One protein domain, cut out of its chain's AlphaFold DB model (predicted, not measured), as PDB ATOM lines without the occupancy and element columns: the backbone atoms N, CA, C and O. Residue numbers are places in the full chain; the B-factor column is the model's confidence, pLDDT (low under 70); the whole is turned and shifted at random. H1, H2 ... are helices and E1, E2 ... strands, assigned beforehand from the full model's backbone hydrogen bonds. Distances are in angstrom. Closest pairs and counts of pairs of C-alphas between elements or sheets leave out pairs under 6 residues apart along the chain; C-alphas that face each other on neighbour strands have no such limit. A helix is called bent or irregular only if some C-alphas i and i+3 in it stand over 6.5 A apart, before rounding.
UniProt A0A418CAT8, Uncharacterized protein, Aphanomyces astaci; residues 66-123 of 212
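Overview. This is residues 66 to 123 of the 212 residues of an uncharacterized protein of Aphanomyces astaci (UniProt A0A418CAT8). Three helices pack together, H1 crossing H2 and H3 folding back from H2, while the small ribbon of E1 and E2 sits at one end of the longest axis. The printed part has 58 residues, mostly helix, in the order H1, E1, H2, H3, E2, with E1 and E2 antiparallel. It is compact, radius of gyration of the C-alphas 10.3 A, spanning 30 by 20 by 18 A.

Along the chain. Find E1 at residues 82 to 84 and E2 at 120 to 122, each 6.3 A long. H1, residues 66 to 78, runs 18.2 A from C-alpha 66 at (-9.410, -39.398, -16.386). H2, residues 86 to 97, runs 16.3 A; H3, residues 101 to 109, runs 14.0 A to C-alpha 109 at (-20.116, -42.091, -30.071) and is irregular, C-alphas 102 and 105 being 7.0 A apart.

Arrangement. Between E1 and E2, look for N 83 and O 121, 2.7 A apart, within hydrogen-bond range. H1 and H2 touch, about perpendicular at 73 degrees, the closest C-alphas being Met 70 and Ala 93, 5.7 A. H2, with residues 96 to 97 alone, touches H3 in a helical hairpin, closest C-alphas Ile 96 and His 104, 6.0 A. Every O i to N i+4 pair is within hydrogen-bond range in H1 and H2, and 3 of 5 in H3.

Size, cuts and confidence. The C-alphas farthest apart, Pro 100 and Val 123, are 30.5 A apart. The printed part has no cut and no long link; residue 123 alone has pLDDT under 70.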
ATOM      1  N   VAL A  66      -9.188 -39.213 -14.945       77.12
ATOM      2  CA  VAL A  66      -9.410 -39.398 -16.386       77.12
ATOM      3  C   VAL A  66     -10.300 -40.614 -16.697       77.12
ATOM      4  O   VAL A  66     -11.204 -40.514 -17.527       77.12
ATOM      5  N   HIS A  67     -10.104 -41.752 -16.019       83.06
ATOM      6  CA  HIS A  67     -10.965 -42.933 -16.192       83.06
ATOM      7  C   HIS A  67     -12.389 -42.659 -15.719       83.06
ATOM      8  O   HIS A  67     -13.349 -43.019 -16.402       83.06
ATOM      9  N   GLN A  68     -12.530 -41.995 -14.573       82.81
ATOM     10  CA  GLN A  68     -13.840 -41.628 -14.043       82.81
ATOM     11  C   GLN A  68     -14.565 -40.653 -14.978       82.81
ATOM     12  O   GLN A  68     -15.724 -40.885 -15.318       82.81
ATOM     13  N   ALA A  69     -13.871 -39.627 -15.478       85.69
ATOM     14  CA  ALA A  69     -14.427 -38.674 -16.434       85.69
ATOM     15  C   ALA A  69     -14.902 -39.355 -17.730       85.69
ATOM     16  O   ALA A  69     -15.991 -39.057 -18.223       85.69
ATOM     17  N   MET A  70     -14.135 -40.315 -18.256       91.12
ATOM     18  CA  MET A  70     -14.527 -41.078 -19.446       91.12
ATOM     19  C   MET A  70     -15.763 -41.953 -19.191       91.12
ATOM     20  O   MET A  70     -16.676 -42.000 -20.015       91.12
ATOM     21  N   VAL A  71     -15.841 -42.606 -18.027       90.56
ATOM     22  CA  VAL A  71     -17.029 -43.376 -17.623       90.56
ATOM     23  C   VAL A  71     -18.266 -42.479 -17.523       90.56
ATOM     24  O   VAL A  71     -19.339 -42.876 -17.976       90.56
ATOM     25  N   VAL A  72     -18.134 -41.265 -16.983       91.06
ATOM     26  CA  VAL A  72     -19.235 -40.289 -16.923       91.06
ATOM     27  C   VAL A  72     -19.716 -39.918 -18.328       91.06
ATOM     28  O   VAL A  72     -20.922 -39.901 -18.569       91.06
ATOM     29  N   GLN A  73     -18.806 -39.692 -19.281       92.19
ATOM     30  CA  GLN A  73     -19.175 -39.411 -20.673       92.19
ATOM     31  C   GLN A  73     -19.895 -40.589 -21.338       92.19
ATOM     32  O   GLN A  73     -20.936 -40.398 -21.971       92.19
ATOM     33  N   LEU A  74     -19.393 -41.813 -21.144       93.25
ATOM     34  CA  LEU A  74     -20.035 -43.024 -21.656       93.25
ATOM     35  C   LEU A  74     -21.443 -43.201 -21.083       93.25
ATOM     36  O   LEU A  74     -22.385 -43.408 -21.844       93.25
ATOM     37  N   LYS A  75     -21.621 -43.046 -19.767       92.69
ATOM     38  CA  LYS A  75     -22.944 -43.131 -19.129       92.69
ATOM     39  C   LYS A  75     -23.882 -42.022 -19.582       92.69
ATOM     40  O   LYS A  75     -25.060 -42.284 -19.792       92.69
ATOM     41  N   LYS A  76     -23.376 -40.804 -19.788       92.62
ATOM     42  CA  LYS A  76     -24.176 -39.701 -20.334       92.62
ATOM     43  C   LYS A  76     -24.710 -40.034 -21.730       92.62
ATOM     44  O   LYS A  76     -25.851 -39.706 -22.032       92.62
ATOM     45  N   LYS A  77     -23.904 -40.688 -22.573       92.81
ATOM     46  CA  LYS A  77     -24.297 -41.051 -23.943       92.81
ATOM     47  C   LYS A  77     -25.172 -42.307 -24.009       92.81
ATOM     48  O   LYS A  77     -26.110 -42.346 -24.800       92.81
ATOM     49  N   TRP A  78     -24.862 -43.318 -23.201       92.19
ATOM     50  CA  TRP A  78     -25.373 -44.682 -23.365       92.19
ATOM     51  C   TRP A  78     -26.151 -45.223 -22.168       92.19
ATOM     52  O   TRP A  78     -26.767 -46.278 -22.286       92.19
ATOM     53  N   GLY A  79     -26.165 -44.528 -21.030       87.44
ATOM     54  CA  GLY A  79     -26.791 -45.006 -19.792       87.44
ATOM     55  C   GLY A  79     -28.314 -45.143 -19.859       87.44
ATOM     56  O   GLY A  79     -28.899 -45.852 -19.048       87.44
ATOM     57  N   SER A  80     -28.966 -44.513 -20.842       84.88
ATOM     58  CA  SER A  80     -30.392 -44.717 -21.135       84.88
ATOM     59  C   SER A  80     -30.665 -45.951 -22.004       84.88
ATOM     60  O   SER A  80     -31.795 -46.432 -22.045       84.88
ATOM     61  N   VAL A  81     -29.648 -46.459 -22.705       85.12
ATOM     62  CA  VAL A  81     -29.746 -47.602 -23.625       85.12
ATOM     63  C   VAL A  81     -29.247 -48.878 -22.956       85.12
ATOM     64  O   VAL A  81     -29.833 -49.942 -23.148       85.12
ATOM     65  N   TYR A  82     -28.191 -48.776 -22.151       87.12
ATOM     66  CA  TYR A  82     -27.540 -49.905 -21.503       87.12
ATOM     67  C   TYR A  82     -27.475 -49.722 -19.986       87.12
ATOM     68  O   TYR A  82     -27.051 -48.687 -19.479       87.12
ATOM     69  N   HIS A  83     -27.858 -50.773 -19.272       83.00
ATOM     70  CA  HIS A  83     -27.584 -50.992 -17.868       83.00
ATOM     71  C   HIS A  83     -26.388 -51.931 -17.746       83.00
ATOM     72  O   HIS A  83     -26.335 -52.975 -18.395       83.00
ATOM     73  N   ALA A  84     -25.413 -51.570 -16.922       86.50
ATOM     74  CA  ALA A  84     -24.239 -52.401 -16.720       86.50
ATOM     75  C   ALA A  84     -23.551 -52.089 -15.403       86.50
ATOM     76  O   ALA A  84     -23.685 -50.986 -14.863       86.50
ATOM     77  N   SER A  85     -22.765 -53.054 -14.930       84.44
ATOM     78  CA  SER A  85     -21.925 -52.866 -13.754       84.44
ATOM     79  C   SER A  85     -20.893 -51.762 -13.990       84.44
ATOM     80  O   SER A  85     -20.409 -51.543 -15.104       84.44
ATOM     81  N   GLU A  86     -20.483 -51.092 -12.915       82.88
ATOM     82  CA  GLU A  86     -19.404 -50.105 -12.978       82.88
ATOM     83  C   GLU A  86     -18.109 -50.679 -13.579       82.88
ATOM     84  O   GLU A  86     -17.348 -49.967 -14.226       82.88
ATOM     85  N   ALA A  87     -17.842 -51.976 -13.389       83.62
ATOM     86  CA  ALA A  87     -16.685 -52.643 -13.980       83.62
ATOM     87  C   ALA A  87     -16.766 -52.696 -15.515       83.62
ATOM     88  O   ALA A  87     -15.771 -52.415 -16.177       83.62
ATOM     89  N   ALA A  88     -17.943 -52.972 -16.080       86.81
ATOM     90  CA  ALA A  88     -18.143 -52.999 -17.528       86.81
ATOM     91  C   ALA A  88     -17.915 -51.614 -18.158       86.81
ATOM     92  O   ALA A  88     -17.167 -51.486 -19.128       86.81
ATOM     93  N   TRP A  89     -18.461 -50.554 -17.551       90.25
ATOM     94  CA  TRP A  89     -18.206 -49.180 -18.001       90.25
ATOM     95  C   TRP A  89     -16.719 -48.821 -17.969       90.25
ATOM     96  O   TRP A  89     -16.216 -48.166 -18.881       90.25
ATOM     97  N   ARG A  90     -15.995 -49.283 -16.943       87.75
ATOM     98  CA  ARG A  90     -14.548 -49.064 -16.816       87.75
ATOM     99  C   ARG A  90     -13.745 -49.814 -17.875       87.75
ATOM    100  O   ARG A  90     -12.821 -49.229 -18.431       87.75
ATOM    101  N   ILE A  91     -14.093 -51.066 -18.179       87.12
ATOM    102  CA  ILE A  91     -13.434 -51.849 -19.240       87.12
ATOM    103  C   ILE A  91     -13.594 -51.141 -20.590       87.12
ATOM    104  O   ILE A  91     -12.627 -51.018 -21.344       87.12
ATOM    105  N   TRP A  92     -14.788 -50.615 -20.871       91.94
ATOM    106  CA  TRP A  92     -15.032 -49.833 -22.080       91.94
ATOM    107  C   TRP A  92     -14.209 -48.535 -22.092       91.94
ATOM    108  O   TRP A  92     -13.478 -48.282 -23.051       91.94
ATOM    109  N   ALA A  93     -14.248 -47.752 -21.010       91.06
ATOM    110  CA  ALA A  93     -13.481 -46.512 -20.886       91.06
ATOM    111  C   ALA A  93     -11.972 -46.734 -21.083       91.06
ATOM    112  O   ALA A  93     -11.333 -45.990 -21.824       91.06
ATOM    113  N   ALA A  94     -11.411 -47.792 -20.493       89.50
ATOM    114  CA  ALA A  94     -10.004 -48.151 -20.656       89.50
ATOM    115  C   ALA A  94      -9.649 -48.460 -22.121       89.50
ATOM    116  O   ALA A  94      -8.569 -48.098 -22.586       89.50
ATOM    117  N   GLY A  95     -10.558 -49.089 -22.872       87.81
ATOM    118  CA  GLY A  95     -10.382 -49.330 -24.306       87.81
ATOM    119  C   GLY A  95     -10.316 -48.043 -25.137       87.81
ATOM    120  O   GLY A  95      -9.568 -47.982 -26.111       87.81
ATOM    121  N   ILE A  96     -11.054 -47.003 -24.736       88.88
ATOM    122  CA  ILE A  96     -11.033 -45.688 -25.396       88.88
ATOM    123  C   ILE A  96      -9.766 -44.919 -25.024       88.88
ATOM    124  O   ILE A  96      -9.095 -44.390 -25.904       88.88
ATOM    125  N   LEU A  97      -9.408 -44.898 -23.739       87.81
ATOM    126  CA  LEU A  97      -8.274 -44.123 -23.226       87.81
ATOM    127  C   LEU A  97      -6.911 -44.610 -23.730       87.81
ATOM    128  O   LEU A  97      -5.964 -43.833 -23.749       87.81
ATOM    129  N   LYS A  98      -6.812 -45.867 -24.181       87.69
ATOM    130  CA  LYS A  98      -5.623 -46.389 -24.875       87.69
ATOM    131  C   LYS A  98      -5.414 -45.787 -26.267       87.69
ATOM    132  O   LYS A  98      -4.321 -45.900 -26.813       87.69
ATOM    133  N   LYS A  99      -6.449 -45.195 -26.871       85.44
ATOM    134  CA  LYS A  99      -6.359 -44.551 -28.187       85.44
ATOM    135  C   LYS A  99      -5.884 -43.098 -28.040       85.44
ATOM    136  O   LYS A  99      -6.061 -42.510 -26.974       85.44
ATOM    137  N   PRO A 100      -5.327 -42.487 -29.099       88.06
ATOM    138  CA  PRO A 100      -5.013 -41.061 -29.110       88.06
ATOM    139  C   PRO A 100      -6.212 -40.171 -28.741       88.06
ATOM    140  O   PRO A 100      -7.341 -40.447 -29.148       88.06
ATOM    141  N   LEU A 101      -5.948 -39.075 -28.020       83.94
ATOM    142  CA  LEU A 101      -6.955 -38.146 -27.472       83.94
ATOM    143  C   LEU A 101      -7.982 -37.656 -28.502       83.94
ATOM    144  O   LEU A 101      -9.178 -37.643 -28.221       83.94
ATOM    145  N   TYR A 102      -7.542 -37.313 -29.716       86.19
ATOM    146  CA  TYR A 102      -8.430 -36.811 -30.772       86.19
ATOM    147  C   TYR A 102      -9.488 -37.838 -31.221       86.19
ATOM    148  O   TYR A 102     -10.522 -37.464 -31.768       86.19
ATOM    149  N   LEU A 103      -9.270 -39.131 -30.956       86.62
ATOM    150  CA  LEU A 103     -10.224 -40.192 -31.271       86.62
ATOM    151  C   LEU A 103     -11.223 -40.455 -30.141       86.62
ATOM    152  O   LEU A 103     -12.174 -41.209 -30.344       86.62
ATOM    153  N   HIS A 104     -11.038 -39.894 -28.944       88.75
ATOM    154  CA  HIS A 104     -11.863 -40.243 -27.782       88.75
ATOM    155  C   HIS A 104     -13.338 -39.908 -28.005       88.75
ATOM    156  O   HIS A 104     -14.183 -40.783 -27.834       88.75
ATOM    157  N   ALA A 105     -13.643 -38.695 -28.473       88.38
ATOM    158  CA  ALA A 105     -15.018 -38.258 -28.726       88.38
ATOM    159  C   ALA A 105     -15.733 -39.142 -29.763       88.38
ATOM    160  O   ALA A 105     -16.869 -39.562 -29.546       88.38
ATOM    161  N   ALA A 106     -15.038 -39.490 -30.852       88.94
ATOM    162  CA  ALA A 106     -15.564 -40.399 -31.866       88.94
ATOM    163  C   ALA A 106     -15.857 -41.786 -31.272       88.94
ATOM    164  O   ALA A 106     -16.941 -42.327 -31.466       88.94
ATOM    165  N   ASN A 107     -14.933 -42.339 -30.480       88.31
ATOM    166  CA  ASN A 107     -15.106 -43.656 -29.863       88.31
ATOM    167  C   ASN A 107     -16.194 -43.693 -28.779       88.31
ATOM    168  O   ASN A 107     -16.824 -44.733 -28.610       88.31
ATOM    169  N   VAL A 108     -16.453 -42.587 -28.075       91.06
ATOM    170  CA  VAL A 108     -17.611 -42.474 -27.165       91.06
ATOM    171  C   VAL A 108     -18.926 -42.535 -27.947       91.06
ATOM    172  O   VAL A 108     -19.917 -43.043 -27.432       91.06
ATOM    173  N   GLY A 109     -18.949 -42.043 -29.188       87.31
ATOM    174  CA  GLY A 109     -20.116 -42.091 -30.071       87.31
ATOM    175  C   GLY A 109     -20.379 -43.452 -30.723       87.31
ATOM    176  O   GLY A 109     -21.469 -43.655 -31.254       87.31
ATOM    177  N   MET A 110     -19.421 -44.378 -30.672       88.69
ATOM    178  CA  MET A 110     -19.552 -45.709 -31.267       88.69
ATOM    179  C   MET A 110     -20.304 -46.672 -30.349       88.69
ATOM    180  O   MET A 110     -20.289 -46.536 -29.126       88.69
ATOM    181  N   ALA A 111     -20.943 -47.674 -30.957       84.19
ATOM    182  CA  ALA A 111     -21.578 -48.767 -30.232       84.19
ATOM    183  C   ALA A 111     -20.570 -49.506 -29.320       84.19
ATOM    184  O   ALA A 111     -19.360 -49.463 -29.573       84.19
ATOM    185  N   PRO A 112     -21.046 -50.198 -28.266       85.19
ATOM    186  CA  PRO A 112     -20.148 -50.846 -27.326       85.19
ATOM    187  C   PRO A 112     -19.308 -51.952 -27.975       85.19
ATOM    188  O   PRO A 112     -19.829 -52.710 -28.797       85.19
ATOM    189  N   PRO A 113     -18.028 -52.091 -27.594       84.12
ATOM    190  CA  PRO A 113     -17.157 -53.099 -28.177       84.12
ATOM    191  C   PRO A 113     -17.511 -54.513 -27.695       84.12
ATOM    192  O   PRO A 113     -18.040 -54.716 -26.598       84.12
ATOM    193  N   SER A 114     -17.204 -55.519 -28.516       84.19
ATOM    194  CA  SER A 114     -17.660 -56.903 -28.314       84.19
ATOM    195  C   SER A 114     -17.241 -57.523 -26.982       84.19
ATOM    196  O   SER A 114     -17.952 -58.363 -26.444       84.19
ATOM    197  N   ASN A 115     -16.119 -57.082 -26.415       79.94
ATOM    198  CA  ASN A 115     -15.613 -57.558 -25.129       79.94
ATOM    199  C   ASN A 115     -16.431 -57.069 -23.918       79.94
ATOM    200  O   ASN A 115     -16.274 -57.617 -22.832       79.94
ATOM    201  N   VAL A 116     -17.275 -56.045 -24.080       83.88
ATOM    202  CA  VAL A 116     -18.151 -55.516 -23.015       83.88
ATOM    203  C   VAL A 116     -19.628 -55.764 -23.281       83.88
ATOM    204  O   VAL A 116     -20.405 -55.739 -22.330       83.88
ATOM    205  N   LEU A 117     -20.018 -56.076 -24.523       82.00
ATOM    206  CA  LEU A 117     -21.404 -56.402 -24.884       82.00
ATOM    207  C   LEU A 117     -22.074 -57.436 -23.957       82.00
ATOM    208  O   LEU A 117     -23.196 -57.162 -23.536       82.00
ATOM    209  N   PRO A 118     -21.432 -58.555 -23.553       81.25
ATOM    210  CA  PRO A 118     -22.068 -59.533 -22.663       81.25
ATOM    211  C   PRO A 118     -22.428 -58.970 -21.281       81.25
ATOM    212  O   PRO A 118     -23.309 -59.486 -20.603       81.25
ATOM    213  N   SER A 119     -21.732 -57.917 -20.845       81.94
ATOM    214  CA  SER A 119     -21.943 -57.265 -19.548       81.94
ATOM    215  C   SER A 119     -22.875 -56.052 -19.620       81.94
ATOM    216  O   SER A 119     -23.163 -55.449 -18.585       81.94
ATOM    217  N   LEU A 120     -23.325 -55.673 -20.821       80.50
ATOM    218  CA  LEU A 120     -24.257 -54.575 -21.049       80.50
ATOM    219  C   LEU A 120     -25.655 -55.150 -21.291       80.50
ATOM    220  O   LEU A 120     -25.972 -55.635 -22.374       80.50
ATOM    221  N   GLN A 121     -26.523 -55.057 -20.290       76.00
ATOM    222  CA  GLN A 121     -27.938 -55.371 -20.456       76.00
ATOM    223  C   GLN A 121     -28.638 -54.176 -21.093       76.00
ATOM    224  O   GLN A 121     -28.495 -53.047 -20.633       76.00
ATOM    225  N   ARG A 122     -29.411 -54.381 -22.160       71.31
ATOM    226  CA  ARG A 122     -30.221 -53.290 -22.717       71.31
ATOM    227  C   ARG A 122     -31.278 -52.889 -21.682       71.31
ATOM    228  O   ARG A 122     -31.956 -53.756 -21.133       71.31
ATOM    229  N   VAL A 123     -31.414 -51.593 -21.403       66.88
ATOM    230  CA  VAL A 123     -32.449 -51.087 -20.490       66.88
ATOM    231  C   VAL A 123     -33.811 -51.401 -21.112       66.88
ATOM    232  O   VAL A 123     -34.182 -50.810 -22.126       66.88
TER     233      VAL A 123